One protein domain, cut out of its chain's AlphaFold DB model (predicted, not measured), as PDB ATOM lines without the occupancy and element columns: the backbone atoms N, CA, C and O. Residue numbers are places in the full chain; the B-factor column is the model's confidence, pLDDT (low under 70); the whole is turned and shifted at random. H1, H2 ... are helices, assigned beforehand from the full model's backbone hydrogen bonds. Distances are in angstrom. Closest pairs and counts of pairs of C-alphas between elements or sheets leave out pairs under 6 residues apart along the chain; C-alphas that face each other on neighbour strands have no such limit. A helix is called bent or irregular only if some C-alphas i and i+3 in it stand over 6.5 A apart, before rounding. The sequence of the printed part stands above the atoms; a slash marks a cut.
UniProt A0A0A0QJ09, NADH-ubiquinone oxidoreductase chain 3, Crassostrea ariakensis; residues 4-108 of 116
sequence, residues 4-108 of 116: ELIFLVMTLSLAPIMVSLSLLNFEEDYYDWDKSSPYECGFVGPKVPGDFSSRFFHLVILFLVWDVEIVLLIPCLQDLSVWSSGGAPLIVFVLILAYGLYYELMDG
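Overview. This is residues 4 to 108 of the 116 residues of the protein "NADH-ubiquinone oxidoreductase chain 3" of Crassostrea ariakensis (UniProt A0A0A0QJ09). Two long helices, H3 and H5, stand side by side as a loose pair running opposite ways, with little H4 at the turn between them; from the other end of H3 a long link leads away to small H2 and then to the bent helix H1, which stands free. The whole is a flat, open frame with few contacts. The 105 printed residues have five named helices, H1 to H5 in order, and no named strand; the class is all helix. It is extended, with a radius of gyration of the C-alphas of 25.3 A and spans of 74 by 46 by 16 A.

Along the chain. Find C-alpha 54 at (6.626, -38.214, 10.115); from there H3, residues 54 to 78, runs 37.9 A. H3 is irregular, but only just: C-alphas 72 and 75 are 6.51 A apart. Next come H4, residues 80 to 84, and H5, residues 88 to 107, 28.7 A long, ending at (11.004, -51.542, 10.771). Earlier, H2 is residues 33 to 36. H1, residues 4 to 24, starts at (13.171, -26.836, 48.772); assigned as one helix by its hydrogen bonds, it is bent, with C-alphas 12 and 15 6.6 A apart, into H1a, residues 4 to 12, and H1b, residues 15 to 24.

Arrangement. H3 and H5 are close but not clearly touching, the C-alphas of Cys 76 and Leu 90 being closest at 7.8 A. They run opposite ways at a shallow tilt of 12 degrees. H3 and H4 are also close but not clearly touching, closest at the C-alphas of Cys 76 and Val 82, 6.9 A. H4 and H5 are near each other. H2 and H3 are apart, as are H1b and H2; H1a and H1b stand at a shallow tilt of 29 degrees. Every O i to N i+4 pair is within hydrogen-bond range in H1a, H1b, H4 and H5, and 18 of 21 in H3; H2 is too short for one.

Size, cuts and confidence. The C-alphas of Tyr 30 and Ser 85, the two farthest apart, are 74.1 A apart. The printed part has no cut; the link from H2 to H3, 17 residues, is long. Residues 29 and 52 are under 70 in pLDDT.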
ATOM      1  N   GLU A   4      13.897 -26.729  50.045       92.94
ATOM      2  CA  GLU A   4      13.171 -26.836  48.772       92.94
ATOM      3  C   GLU A   4      12.487 -25.524  48.360       92.94
ATOM      4  O   GLU A   4      12.608 -25.066  47.225       92.94
ATOM      5  N   LEU A   5      11.801 -24.868  49.302       92.75
ATOM      6  CA  LEU A   5      11.083 -23.625  49.029       92.75
ATOM      7  C   LEU A   5      12.059 -22.481  48.722       92.75
ATOM      8  O   LEU A   5      11.767 -21.624  47.892       92.75
ATOM      9  N   ILE A   6      13.223 -22.466  49.376       94.00
ATOM     10  CA  ILE A   6      14.264 -21.458  49.134       94.00
ATOM     11  C   ILE A   6      14.844 -21.642  47.725       94.00
ATOM     12  O   ILE A   6      14.962 -20.666  46.985       94.00
ATOM     13  N   PHE A   7      15.155 -22.879  47.329       94.81
ATOM     14  CA  PHE A   7      15.696 -23.176  46.000       94.81
ATOM     15  C   PHE A   7      14.706 -22.837  44.873       94.81
ATOM     16  O   PHE A   7      15.087 -22.233  43.864       94.81
ATOM     17  N   LEU A   8      13.421 -23.147  45.065       94.94
ATOM     18  CA  LEU A   8      12.368 -22.832  44.098       94.94
ATOM     19  C   LEU A   8      12.212 -21.320  43.894       94.94
ATOM     20  O   LEU A   8      12.155 -20.852  42.758       94.94
ATOM     21  N   VAL A   9      12.189 -20.539  44.978       95.69
ATOM     22  CA  VAL A   9      12.062 -19.075  44.882       95.69
ATOM     23  C   VAL A   9      13.277 -18.463  44.180       95.69
ATOM     24  O   VAL A   9      13.117 -17.608  43.308       95.69
ATOM     25  N   MET A  10      14.485 -18.927  44.507       94.06
ATOM     26  CA  MET A  10      15.713 -18.440  43.875       94.06
ATOM     27  C   MET A  10      15.713 -18.699  42.363       94.06
ATOM     28  O   MET A  10      15.925 -17.768  41.589       94.06
ATOM     29  N   THR A  11      15.414 -19.927  41.934       93.81
ATOM     30  CA  THR A  11      15.412 -20.298  40.507       93.81
ATOM     31  C   THR A  11      14.329 -19.576  39.705       93.81
ATOM     32  O   THR A  11      14.627 -19.041  38.636       93.81
ATOM     33  N   LEU A  12      13.105 -19.481  40.232       95.62
ATOM     34  CA  LEU A  12      11.997 -18.803  39.550       95.62
ATOM     35  C   LEU A  12      12.255 -17.297  39.376       95.62
ATOM     36  O   LEU A  12      11.847 -16.710  38.377       95.62
ATOM     37  N   SER A  13      12.940 -16.673  40.339       95.12
ATOM     38  CA  SER A  13      13.226 -15.233  40.318       95.12
ATOM     39  C   SER A  13      14.365 -14.835  39.368       95.12
ATOM     40  O   SER A  13      14.383 -13.711  38.871       95.12
ATOM     41  N   LEU A  14      15.298 -15.739  39.064       96.31
ATOM     42  CA  LEU A  14      16.524 -15.390  38.341       96.31
ATOM     43  C   LEU A  14      16.278 -15.015  36.867       96.31
ATOM     44  O   LEU A  14      16.808 -14.012  36.390       96.31
ATOM     45  N   ALA A  15      15.448 -15.785  36.158       94.75
ATOM     46  CA  ALA A  15      15.100 -15.518  34.761       94.75
ATOM     47  C   ALA A  15      14.424 -14.143  34.552       94.75
ATOM     48  O   ALA A  15      14.918 -13.372  33.727       94.75
ATOM     49  N   PRO A  16      13.362 -13.766  35.296       95.25
ATOM     50  CA  PRO A  16      12.737 -12.457  35.118       95.25
ATOM     51  C   PRO A  16      13.651 -11.295  35.526       95.25
ATOM     52  O   PRO A  16      13.557 -10.235  34.916       95.25
ATOM     53  N   ILE A  17      14.554 -11.474  36.501       96.50
ATOM     54  CA  ILE A  17      15.544 -10.444  36.866       96.50
ATOM     55  C   ILE A  17      16.536 -10.201  35.721       96.50
ATOM     56  O   ILE A  17      16.842  -9.054  35.404       96.50
ATOM     57  N   MET A  18      17.032 -11.259  35.075       94.50
ATOM     58  CA  MET A  18      17.939 -11.112  33.931       94.50
ATOM     59  C   MET A  18      17.252 -10.430  32.743       94.50
ATOM     60  O   MET A  18      17.842  -9.551  32.117       94.50
ATOM     61  N   VAL A  19      15.995 -10.789  32.468       94.56
ATOM     62  CA  VAL A  19      15.207 -10.167  31.393       94.56
ATOM     63  C   VAL A  19      14.875  -8.707  31.709       94.56
ATOM     64  O   VAL A  19      14.941  -7.859  30.827       94.56
ATOM     65  N   SER A  20      14.547  -8.362  32.955       92.50
ATOM     66  CA  SER A  20      14.273  -6.963  33.302       92.50
ATOM     67  C   SER A  20      15.530  -6.099  33.194       92.50
ATOM     68  O   SER A  20      15.464  -5.007  32.634       92.50
ATOM     69  N   LEU A  21      16.686  -6.601  33.635       93.62
ATOM     70  CA  LEU A  21      17.972  -5.919  33.474       93.62
ATOM     71  C   LEU A  21      18.357  -5.723  32.000       93.62
ATOM     72  O   LEU A  21      18.911  -4.677  31.663       93.62
ATOM     73  N   SER A  22      18.071  -6.687  31.116       90.69
ATOM     74  CA  SER A  22      18.357  -6.528  29.684       90.69
ATOM     75  C   SER A  22      17.433  -5.508  29.017       90.69
ATOM     76  O   SER A  22      17.899  -4.729  28.191       90.69
ATOM     77  N   LEU A  23      16.160  -5.453  29.416       89.44
ATOM     78  CA  LEU A  23      15.203  -4.465  28.909       89.44
ATOM     79  C   LEU A  23      15.502  -3.039  29.398       89.44
ATOM     80  O   LEU A  23      15.254  -2.089  28.662       89.44
ATOM     81  N   LEU A  24      16.057  -2.870  30.605       89.69
ATOM     82  CA  LEU A  24      16.474  -1.551  31.110       89.69
ATOM     83  C   LEU A  24      17.664  -0.960  30.339       89.69
ATOM     84  O   LEU A  24      17.798   0.259  30.282       89.69
ATOM     85  N   ASN A  25      18.516  -1.810  29.762       84.12
ATOM     86  CA  ASN A  25      19.683  -1.405  28.970       84.12
ATOM     87  C   ASN A  25      19.393  -1.375  27.459       84.12
ATOM     88  O   ASN A  25      20.328  -1.325  26.661       84.12
ATOM     89  N   PHE A  26      18.125  -1.466  27.054       82.69
ATOM     90  CA  PHE A  26      17.756  -1.484  25.646       82.69
ATOM     91  C   PHE A  26      17.847  -0.064  25.069       82.69
ATOM     92  O   PHE A  26      17.056   0.809  25.419       82.69
ATOM     93  N   GLU A  27      18.829   0.175  24.203       78.38
ATOM     94  CA  GLU A  27      18.886   1.384  23.381       78.38
ATOM     95  C   GLU A  27      17.888   1.232  22.221       78.38
ATOM     96  O   GLU A  27      17.798   0.168  21.606       78.38
ATOM     97  N   GLU A  28      17.087   2.268  21.943       70.56
ATOM     98  CA  GLU A  28      16.157   2.263  20.807       70.56
ATOM     99  C   GLU A  28      16.938   2.332  19.487       70.56
ATOM    100  O   GLU A  28      17.163   3.402  18.920       70.56
ATOM    101  N   ASP A  29      17.358   1.173  18.986       67.75
ATOM    102  CA  ASP A  29      17.840   1.039  17.618       67.75
ATOM    103  C   ASP A  29      16.665   1.201  16.639       67.75
ATOM    104  O   ASP A  29      15.580   0.642  16.826       67.75
ATOM    105  N   TYR A  30      16.886   1.961  15.563       73.62
ATOM    106  CA  TYR A  30      15.924   2.107  14.471       73.62
ATOM    107  C   TYR A  30      15.496   0.723  13.962       73.62
ATOM    108  O   TYR A  30      16.346  -0.116  13.655       73.62
ATOM    109  N   TYR A  31      14.181   0.493  13.876       76.88
ATOM    110  CA  TYR A  31      13.604  -0.784  13.458       76.88
ATOM    111  C   TYR A  31      14.057  -1.136  12.036       76.88
ATOM    112  O   TYR A  31      13.544  -0.612  11.047       76.88
ATOM    113  N   ASP A  32      15.045  -2.020  11.953       77.88
ATOM    114  CA  ASP A  32      15.590  -2.539  10.708       77.88
ATOM    115  C   ASP A  32      14.928  -3.890  10.404       77.88
ATOM    116  O   ASP A  32      14.977  -4.829  11.211       77.88
ATOM    117  N   TRP A  33      14.257  -3.974   9.254       78.12
ATOM    118  CA  TRP A  33      13.500  -5.160   8.854       78.12
ATOM    119  C   TRP A  33      14.415  -6.368   8.646       78.12
ATOM    120  O   TRP A  33      14.054  -7.475   9.045       78.12
ATOM    121  N   ASP A  34      15.625  -6.150   8.123       76.12
ATOM    122  CA  ASP A  34      16.582  -7.228   7.864       76.12
ATOM    123  C   ASP A  34      17.066  -7.858   9.181       76.12
ATOM    124  O   ASP A  34      17.143  -9.084   9.288       76.12
ATOM    125  N   LYS A  35      17.290  -7.041  10.223       78.06
ATOM    126  CA  LYS A  35      17.643  -7.513  11.578       78.06
ATOM    127  C   LYS A  35      16.478  -8.193  12.301       78.06
ATOM    128  O   LYS A  35      16.705  -9.032  13.168       78.06
ATOM    129  N   SER A  36      15.247  -7.804  11.970       81.56
ATOM    130  CA  SER A  36      14.021  -8.310  12.605       81.56
ATOM    131  C   SER A  36      13.471  -9.572  11.929       81.56
ATOM    132  O   SER A  36      12.546 -10.198  12.454       81.56
ATOM    133  N   SER A  37      14.006  -9.943  10.764       81.44
ATOM    134  CA  SER A  37      13.610 -11.140  10.025       81.44
ATOM    135  C   SER A  37      14.307 -12.408  10.561       81.44
ATOM    136  O   SER A  37      15.435 -12.332  11.056       81.44
ATOM    137  N   PRO A  38      13.667 -13.593  10.493       81.81
ATOM    138  CA  PRO A  38      14.320 -14.856  10.829       81.81
ATOM    139  C   PRO A  38      15.567 -15.089   9.971       81.81
ATOM    140  O   PRO A  38      15.535 -14.931   8.751       81.81
ATOM    141  N   TYR A  39      16.666 -15.502  10.602       79.56
ATOM    142  CA  TYR A  39      17.909 -15.780   9.890       79.56
ATOM    143  C   TYR A  39      17.796 -17.072   9.066       79.56
ATOM    144  O   TYR A  39      17.891 -18.172   9.607       79.56
ATOM    145  N   GLU A  40      17.654 -16.940   7.747       79.44
ATOM    146  CA  GLU A  40      17.682 -18.058   6.791       79.44
ATOM    147  C   GLU A  40      18.792 -17.872   5.746       79.44
ATOM    148  O   GLU A  40      18.570 -17.857   4.536       79.44
ATOM    149  N   CYS A  41      20.028 -17.688   6.225       79.50
ATOM    150  CA  CYS A  41      21.226 -17.557   5.383       79.50
ATOM    151  C   CYS A  41      21.162 -16.409   4.348       79.50
ATOM    152  O   CYS A  41      21.818 -16.477   3.310       79.50
ATOM    153  N   GLY A  42      20.386 -15.354   4.628       77.75
ATOM    154  CA  GLY A  42      20.197 -14.202   3.735       77.75
ATOM    155  C   GLY A  42      19.076 -14.362   2.703       77.75
ATOM    156  O   GLY A  42      18.912 -13.489   1.851       77.75
ATOM    157  N   PHE A  43      18.296 -15.445   2.771       73.19
ATOM    158  CA  PHE A  43      17.108 -15.641   1.945       73.19
ATOM    159  C   PHE A  43      15.833 -15.392   2.749       73.19
ATOM    160  O   PHE A  43      15.779 -15.624   3.953       73.19
ATOM    161  N   VAL A  44      14.788 -14.920   2.067       75.88
ATOM    162  CA  VAL A  44      13.460 -14.799   2.671       75.88
ATOM    163  C   VAL A  44      12.890 -16.206   2.815       75.88
ATOM    164  O   VAL A  44      12.568 -16.850   1.814       75.88
ATOM    165  N   GLY A  45      12.787 -16.666   4.057       71.81
ATOM    166  CA  GLY A  45      12.237 -17.973   4.374       71.81
ATOM    167  C   GLY A  45      10.777 -18.155   3.974       71.81
ATOM    168  O   GLY A  45      10.049 -17.176   3.754       71.81
ATOM    169  N   PRO A  46      10.309 -19.407   3.856       73.38
ATOM    170  CA  PRO A  46       8.910 -19.679   3.578       73.38
ATOM    171  C   PRO A  46       8.023 -19.101   4.694       73.38
ATOM    172  O   PRO A  46       8.308 -19.221   5.881       73.38
ATOM    173  N   LYS A  47       6.889 -18.496   4.312       72.69
ATOM    174  CA  LYS A  47       5.909 -17.918   5.259       72.69
ATOM    175  C   LYS A  47       5.288 -18.948   6.206       72.69
ATOM    176  O   LYS A  47       4.679 -18.573   7.203       72.69
ATOM    177  N   VAL A  48       5.389 -20.224   5.852       76.75
ATOM    178  CA  VAL A  48       4.928 -21.360   6.642       76.75
ATOM    179  C   VAL A  48       6.143 -22.202   7.019       76.75
ATOM    180  O   VAL A  48       6.931 -22.533   6.128       76.75
ATOM    181  N   PRO A  49       6.299 -22.558   8.307       71.12
ATOM    182  CA  PRO A  49       7.282 -23.550   8.716       71.12
ATOM    183  C   PRO A  49       7.087 -24.822   7.890       71.12
ATOM    184  O   PRO A  49       5.951 -25.228   7.646       71.12
ATOM    185  N   GLY A  50       8.183 -25.431   7.438       72.06
ATOM    186  CA  GLY A  50       8.115 -26.694   6.707       72.06
ATOM    187  C   GLY A  50       7.453 -27.797   7.536       72.06
ATOM    188  O   GLY A  50       7.545 -27.804   8.766       72.06
ATOM    189  N   ASP A  51       6.808 -28.744   6.855       74.25
ATOM    190  CA  ASP A  51       6.198 -29.895   7.510       74.25
ATOM    191  C   ASP A  51       7.274 -30.735   8.208       74.25
ATOM    192  O   ASP A  51       8.268 -31.160   7.609       74.25
ATOM    193  N   PHE A  52       7.072 -30.992   9.500       67.75
ATOM    194  CA  PHE A  52       7.943 -31.876  10.259       67.75
ATOM    195  C   PHE A  52       7.836 -33.307   9.726       67.75
ATOM    196  O   PHE A  52       6.750 -33.814   9.449       67.75
ATOM    197  N   SER A  53       8.980 -33.985   9.602       78.94
ATOM    198  CA  SER A  53       9.000 -35.357   9.089       78.94
ATOM    199  C   SER A  53       8.194 -36.300   9.993       78.94
ATOM    200  O   SER A  53       8.349 -36.285  11.217       78.94
ATOM    201  N   SER A  54       7.401 -37.191   9.394       75.50
ATOM    202  CA  SER A  54       6.626 -38.214  10.115       75.50
ATOM    203  C   SER A  54       7.494 -39.163  10.952       75.50
ATOM    204  O   SER A  54       7.004 -39.786  11.888       75.50
ATOM    205  N   ARG A  55       8.800 -39.256  10.682       79.25
ATOM    206  CA  ARG A  55       9.744 -40.068  11.469       79.25
ATOM    207  C   ARG A  55       9.908 -39.547  12.897       79.25
ATOM    208  O   ARG A  55      10.017 -40.340  13.826       79.25
ATOM    209  N   PHE A  56       9.844 -38.228  13.093       79.19
ATOM    210  CA  PHE A  56       9.899 -37.639  14.433       79.19
ATOM    211  C   PHE A  56       8.688 -38.042  15.284       79.19
ATOM    212  O   PHE A  56       8.818 -38.285  16.479       79.19
ATOM    213  N   PHE A  57       7.520 -38.195  14.657       85.00
ATOM    214  CA  PHE A  57       6.301 -38.610  15.345       85.00
ATOM    215  C   PHE A  57       6.405 -40.022  15.941       85.00
ATOM    216  O   PHE A  57       5.996 -40.238  17.080       85.00
ATOM    217  N   HIS A  58       7.023 -40.963  15.218       84.88
ATOM    218  CA  HIS A  58       7.232 -42.330  15.705       84.88
ATOM    219  C   HIS A  58       8.146 -42.355  16.939       84.88
ATOM    220  O   HIS A  58       7.863 -43.074  17.893       84.88
ATOM    221  N   LEU A  59       9.181 -41.505  16.977       86.94
ATOM    222  CA  LEU A  59      10.053 -41.375  18.150       86.94
ATOM    223  C   LEU A  59       9.312 -40.828  19.376       86.94
ATOM    224  O   LEU A  59       9.572 -41.282  20.487       86.94
ATOM    225  N   VAL A  60       8.390 -39.877  19.193       90.12
ATOM    226  CA  VAL A  60       7.601 -39.315  20.302       90.12
ATOM    227  C   VAL A  60       6.668 -40.365  20.904       90.12
ATOM    228  O   VAL A  60       6.585 -40.468  22.126       90.12
ATOM    229  N   ILE A  61       5.992 -41.162  20.072       89.88
ATOM    230  CA  ILE A  61       5.125 -42.247  20.558       89.88
ATOM    231  C   ILE A  61       5.950 -43.303  21.294       89.88
ATOM    232  O   ILE A  61       5.579 -43.694  22.398       89.88
ATOM    233  N   LEU A  62       7.076 -43.722  20.714       89.81
ATOM    234  CA  LEU A  62       7.987 -44.689  21.326       89.81
ATOM    235  C   LEU A  62       8.471 -44.197  22.693       89.81
ATOM    236  O   LEU A  62       8.404 -44.936  23.673       89.81
ATOM    237  N   PHE A  63       8.898 -42.933  22.782       90.88
ATOM    238  CA  PHE A  63       9.307 -42.322  24.046       90.88
ATOM    239  C   PHE A  63       8.172 -42.321  25.076       90.88
ATOM    240  O   PHE A  63       8.401 -42.690  26.222       90.88
ATOM    241  N   LEU A  64       6.953 -41.959  24.670       93.44
ATOM    242  CA  LEU A  64       5.795 -41.913  25.563       93.44
ATOM    243  C   LEU A  64       5.467 -43.298  26.131       93.44
ATOM    244  O   LEU A  64       5.282 -43.433  27.339       93.44
ATOM    245  N   VAL A  65       5.417 -44.325  25.279       92.75
ATOM    246  CA  VAL A  65       5.165 -45.704  25.722       92.75
ATOM    247  C   VAL A  65       6.281 -46.161  26.661       92.75
ATOM    248  O   VAL A  65       5.998 -46.626  27.759       92.75
ATOM    249  N   TRP A  66       7.546 -45.963  26.282       91.50
ATOM    250  CA  TRP A  66       8.690 -46.376  27.098       91.50
ATOM    251  C   TRP A  66       8.745 -45.677  28.469       91.50
ATOM    252  O   TRP A  66       9.107 -46.307  29.463       91.50
ATOM    253  N   ASP A  67       8.351 -44.404  28.547       95.12
ATOM    254  CA  ASP A  67       8.307 -43.638  29.799       95.12
ATOM    255  C   ASP A  67       7.253 -44.196  30.773       95.12
ATOM    256  O   ASP A  67       7.542 -44.445  31.947       95.12
ATOM    257  N   VAL A  68       6.051 -44.506  30.270       95.12
ATOM    258  CA  VAL A  68       4.979 -45.125  31.074       95.12
ATOM    259  C   VAL A  68       5.413 -46.485  31.626       95.12
ATOM    260  O   VAL A  68       5.168 -46.788  32.796       95.12
ATOM    261  N   GLU A  69       6.092 -47.292  30.820       93.62
ATOM    262  CA  GLU A  69       6.521 -48.632  31.227       93.62
ATOM    263  C   GLU A  69       7.643 -48.582  32.282       93.62
ATOM    264  O   GLU A  69       7.653 -49.390  33.216       93.62
ATOM    265  N   ILE A  70       8.551 -47.594  32.220       92.88
ATOM    266  CA  ILE A  70       9.544 -47.358  33.285       92.88
ATOM    267  C   ILE A  70       8.857 -46.956  34.593       92.88
ATOM    268  O   ILE A  70       9.230 -47.460  35.658       92.88
ATOM    269  N   VAL A  71       7.853 -46.076  34.535       94.62
ATOM    270  CA  VAL A  71       7.099 -45.651  35.726       94.62
ATOM    271  C   VAL A  71       6.451 -46.854  36.421       94.62
ATOM    272  O   VAL A  71       6.457 -46.920  37.651       94.62
ATOM    273  N   LEU A  72       5.957 -47.832  35.656       89.94
ATOM    274  CA  LEU A  72       5.418 -49.087  36.192       89.94
ATOM    275  C   LEU A  72       6.505 -50.018  36.755       89.94
ATOM    276  O   LEU A  72       6.255 -50.739  37.722       89.94
ATOM    277  N   LEU A  73       7.716 -49.991  36.197       90.12
ATOM    278  CA  LEU A  73       8.818 -50.866  36.601       90.12
ATOM    279  C   LEU A  73       9.439 -50.463  37.953       90.12
ATOM    280  O   LEU A  73       9.812 -51.334  38.742       90.12
ATOM    281  N   ILE A  74       9.522 -49.163  38.257       89.31
ATOM    282  CA  ILE A  74      10.127 -48.632  39.496       89.31
ATOM    283  C   ILE A  74       9.532 -49.226  40.792       89.31
ATOM    284  O   ILE A  74      10.317 -49.730  41.600       89.31
ATOM    285  N   PRO A  75       8.205 -49.205  41.039       85.69
ATOM    286  CA  PRO A  75       7.641 -49.755  42.275       85.69
ATOM    287  C   PRO A  75       7.906 -51.260  42.404       85.69
ATOM    288  O   PRO A  75       8.252 -51.741  43.480       85.69
ATOM    289  N   CYS A  76       7.860 -52.000  41.293       83.62
ATOM    290  CA  CYS A  76       8.148 -53.430  41.298       83.62
ATOM    291  C   CYS A  76       9.611 -53.775  41.623       83.62
ATOM    292  O   CYS A  76       9.880 -54.873  42.112       83.62
ATOM    293  N   LEU A  77      10.563 -52.871  41.362       83.56
ATOM    294  CA  LEU A  77      11.955 -53.051  41.788       83.56
ATOM    295  C   LEU A  77      12.155 -52.789  43.285       83.56
ATOM    296  O   LEU A  77      13.062 -53.368  43.881       83.56
ATOM    297  N   GLN A  78      11.346 -51.915  43.883       85.06
ATOM    298  CA  GLN A  78      11.468 -51.550  45.297       85.06
ATOM    299  C   GLN A  78      10.909 -52.640  46.227       85.06
ATOM    300  O   GLN A  78      11.413 -52.822  47.338       85.06
ATOM    301  N   ASP A  79       9.935 -53.423  45.758       82.44
ATOM    302  CA  ASP A  79       9.316 -54.499  46.533       82.44
ATOM    303  C   ASP A  79      10.113 -55.821  46.465       82.44
ATOM    304  O   ASP A  79       9.915 -56.676  45.598       82.44
ATOM    305  N   LEU A  80      10.983 -56.051  47.458       70.44
ATOM    306  CA  LEU A  80      11.760 -57.297  47.638       70.44
ATOM    307  C   LEU A  80      10.893 -58.575  47.728       70.44
ATOM    308  O   LEU A  80      11.370 -59.676  47.442       70.44
ATOM    309  N   SER A  81       9.619 -58.449  48.104       72.50
ATOM    310  CA  SER A  81       8.653 -59.557  48.162       72.50
ATOM    311  C   SER A  81       8.249 -60.076  46.774       72.50
ATOM    312  O   SER A  81       7.945 -61.262  46.617       72.50
ATOM    313  N   VAL A  82       8.290 -59.227  45.743       70.62
ATOM    314  CA  VAL A  82       8.020 -59.619  44.349       70.62
ATOM    315  C   VAL A  82       9.145 -60.510  43.814       70.62
ATOM    316  O   VAL A  82       8.907 -61.478  43.086       70.62
ATOM    317  N   TRP A  83      10.378 -60.246  44.245       73.31
ATOM    318  CA  TRP A  83      11.543 -61.056  43.894       73.31
ATOM    319  C   TRP A  83      11.546 -62.415  44.598       73.31
ATOM    320  O   TRP A  83      11.936 -63.410  43.990       73.31
ATOM    321  N   SER A  84      11.062 -62.493  45.843       71.19
ATOM    322  CA  SER A  84      10.989 -63.767  46.577       71.19
ATOM    323  C   SER A  84       9.827 -64.666  46.137       71.19
ATOM    324  O   SER A  84       9.942 -65.888  46.213       71.19
ATOM    325  N   SER A  85       8.732 -64.082  45.639       71.69
ATOM    326  CA  SER A  85       7.537 -64.805  45.170       71.69
ATOM    327  C   SER A  85       7.622 -65.297  43.721       71.69
ATOM    328  O   SER A  85       6.704 -65.967  43.246       71.69
ATOM    329  N   GLY A  86       8.740 -65.041  43.036       70.19
ATOM    330  CA  GLY A  86       9.094 -65.762  41.818       70.19
ATOM    331  C   GLY A  86       9.478 -64.919  40.614       70.19
ATOM    332  O   GLY A  86       9.818 -65.545  39.620       70.19
ATOM    333  N   GLY A  87       9.447 -63.576  40.658       80.56
ATOM    334  CA  GLY A  87      10.053 -62.643  39.674       80.56
ATOM    335  C   GLY A  87       9.691 -62.789  38.177       80.56
ATOM    336  O   GLY A  87       9.979 -61.902  37.377       80.56
ATOM    337  N   ALA A  88       9.032 -63.872  37.780       83.19
ATOM    338  CA  ALA A  88       8.698 -64.255  36.422       83.19
ATOM    339  C   ALA A  88       7.874 -63.200  35.673       83.19
ATOM    340  O   ALA A  88       8.217 -62.937  34.521       83.19
ATOM    341  N   PRO A  89       6.852 -62.541  36.268       85.50
ATOM    342  CA  PRO A  89       6.117 -61.506  35.544       85.50
ATOM    343  C   PRO A  89       6.995 -60.297  35.195       85.50
ATOM    344  O   PRO A  89       6.832 -59.745  34.114       85.50
ATOM    345  N   LEU A  90       7.971 -59.930  36.038       87.19
ATOM    346  CA  LEU A  90       8.901 -58.832  35.740       87.19
ATOM    347  C   LEU A  90       9.850 -59.183  34.600       87.19
ATOM    348  O   LEU A  90      10.097 -58.361  33.725       87.19
ATOM    349  N   ILE A  91      10.348 -60.420  34.577       87.94
ATOM    350  CA  ILE A  91      11.214 -60.894  33.495       87.94
ATOM    351  C   ILE A  91      10.440 -60.906  32.172       87.94
ATOM    352  O   ILE A  91      10.942 -60.413  31.166       87.94
ATOM    353  N   VAL A  92       9.206 -61.419  32.171       90.75
ATOM    354  CA  VAL A  92       8.345 -61.423  30.978       90.75
ATOM    355  C   VAL A  92       8.044 -59.998  30.513       90.75
ATOM    356  O   VAL A  92       8.136 -59.719  29.323       90.75
ATOM    357  N   PHE A  93       7.751 -59.090  31.439       89.88
ATOM    358  CA  PHE A  93       7.505 -57.683  31.135       89.88
ATOM    359  C   PHE A  93       8.718 -57.014  30.465       89.88
ATOM    360  O   PHE A  93       8.583 -56.427  29.393       89.88
ATOM    361  N   VAL A  94       9.927 -57.201  31.008       91.69
ATOM    362  CA  VAL A  94      11.167 -56.685  30.396       91.69
ATOM    363  C   VAL A  94      11.449 -57.328  29.031       91.69
ATOM    364  O   VAL A  94      11.945 -56.658  28.126       91.69
ATOM    365  N   LEU A  95      11.117 -58.607  28.838       94.25
ATOM    366  CA  LEU A  95      11.262 -59.269  27.537       94.25
ATOM    367  C   LEU A  95      10.308 -58.696  26.483       94.25
ATOM    368  O   LEU A  95      10.723 -58.509  25.340       94.25
ATOM    369  N   ILE A  96       9.061 -58.393  26.852       94.12
ATOM    370  CA  ILE A  96       8.091 -57.742  25.957       94.12
ATOM    371  C   ILE A  96       8.605 -56.359  25.547       94.12
ATOM    372  O   ILE A  96       8.607 -56.035  24.360       94.12
ATOM    373  N   LEU A  97       9.123 -55.592  26.507       92.12
ATOM    374  CA  LEU A  97       9.752 -54.291  26.281       92.12
ATOM    375  C   LEU A  97      10.939 -54.371  25.307       92.12
ATOM    376  O   LEU A  97      11.003 -53.623  24.331       92.12
ATOM    377  N   ALA A  98      11.852 -55.320  25.526       93.00
ATOM    378  CA  ALA A  98      12.992 -55.539  24.639       93.00
ATOM    379  C   ALA A  98      12.559 -55.972  23.227       93.00
ATOM    380  O   ALA A  98      13.153 -55.544  22.236       93.00
ATOM    381  N   TYR A  99      11.518 -56.802  23.128       94.81
ATOM    382  CA  TYR A  99      10.988 -57.263  21.848       94.81
ATOM    383  C   TYR A  99      10.300 -56.140  21.062       94.81
ATOM    384  O   TYR A  99      10.529 -56.025  19.858       94.81
ATOM    385  N   GLY A 100       9.517 -55.286  21.727       91.62
ATOM    386  CA  GLY A 100       8.885 -54.118  21.104       91.62
ATOM    387  C   GLY A 100       9.918 -53.163  20.505       91.62
ATOM    388  O   GLY A 100       9.829 -52.816  19.327       91.62
ATOM    389  N   LEU A 101      10.972 -52.851  21.265       90.19
ATOM    390  CA  LEU A 101      12.078 -52.023  20.778       90.19
ATOM    391  C   LEU A 101      12.810 -52.677  19.593       90.19
ATOM    392  O   LEU A 101      13.160 -52.013  18.617       90.19
ATOM    393  N   TYR A 102      13.046 -53.991  19.662       92.56
ATOM    394  CA  TYR A 102      13.670 -54.738  18.570       92.56
ATOM    395  C   TYR A 102      12.829 -54.697  17.287       92.56
ATOM    396  O   TYR A 102      13.382 -54.533  16.196       92.56
ATOM    397  N   TYR A 103      11.506 -54.812  17.408       91.56
ATOM    398  CA  TYR A 103      10.585 -54.728  16.279       91.56
ATOM    399  C   TYR A 103      10.667 -53.361  15.580       91.56
ATOM    400  O   TYR A 103      10.846 -53.301  14.363       91.56
ATOM    401  N   GLU A 104      10.638 -52.264  16.339       88.38
ATOM    402  CA  GLU A 104      10.725 -50.903  15.784       88.38
ATOM    403  C   GLU A 104      12.096 -50.587  15.162       88.38
ATOM    404  O   GLU A 104      12.190 -49.848  14.177       88.38
ATOM    405  N   LEU A 105      13.172 -51.183  15.687       87.06
ATOM    406  CA  LEU A 105      14.506 -51.107  15.084       87.06
ATOM    407  C   LEU A 105      14.556 -51.789  13.709       87.06
ATOM    408  O   LEU A 105      15.212 -51.273  12.800       87.06
ATOM    409  N   MET A 106      13.872 -52.926  13.550       87.75
ATOM    410  CA  MET A 106      13.823 -53.671  12.284       87.75
ATOM    411  C   MET A 106      12.948 -52.993  11.232       87.75
ATOM    412  O   MET A 106      13.311 -52.997  10.056       87.75
ATOM    413  N   ASP A 107      11.852 -52.358  11.649       84.12
ATOM    414  CA  ASP A 107      11.004 -51.542  10.771       84.12
ATOM    415  C   ASP A 107      11.754 -50.313  10.212       84.12
ATOM    416  O   ASP A 107      11.384 -49.724   9.199       84.12
ATOM    417  N   GLY A 108      12.879 -49.937  10.830       78.44
ATOM    418  CA  GLY A 108      13.735 -48.856  10.344       78.44
ATOM    419  C   GLY A 108      13.167 -47.464  10.610       78.44
ATOM    420  O   GLY A 108      13.775 -46.478  10.194       78.44
TER     421      GLY A 108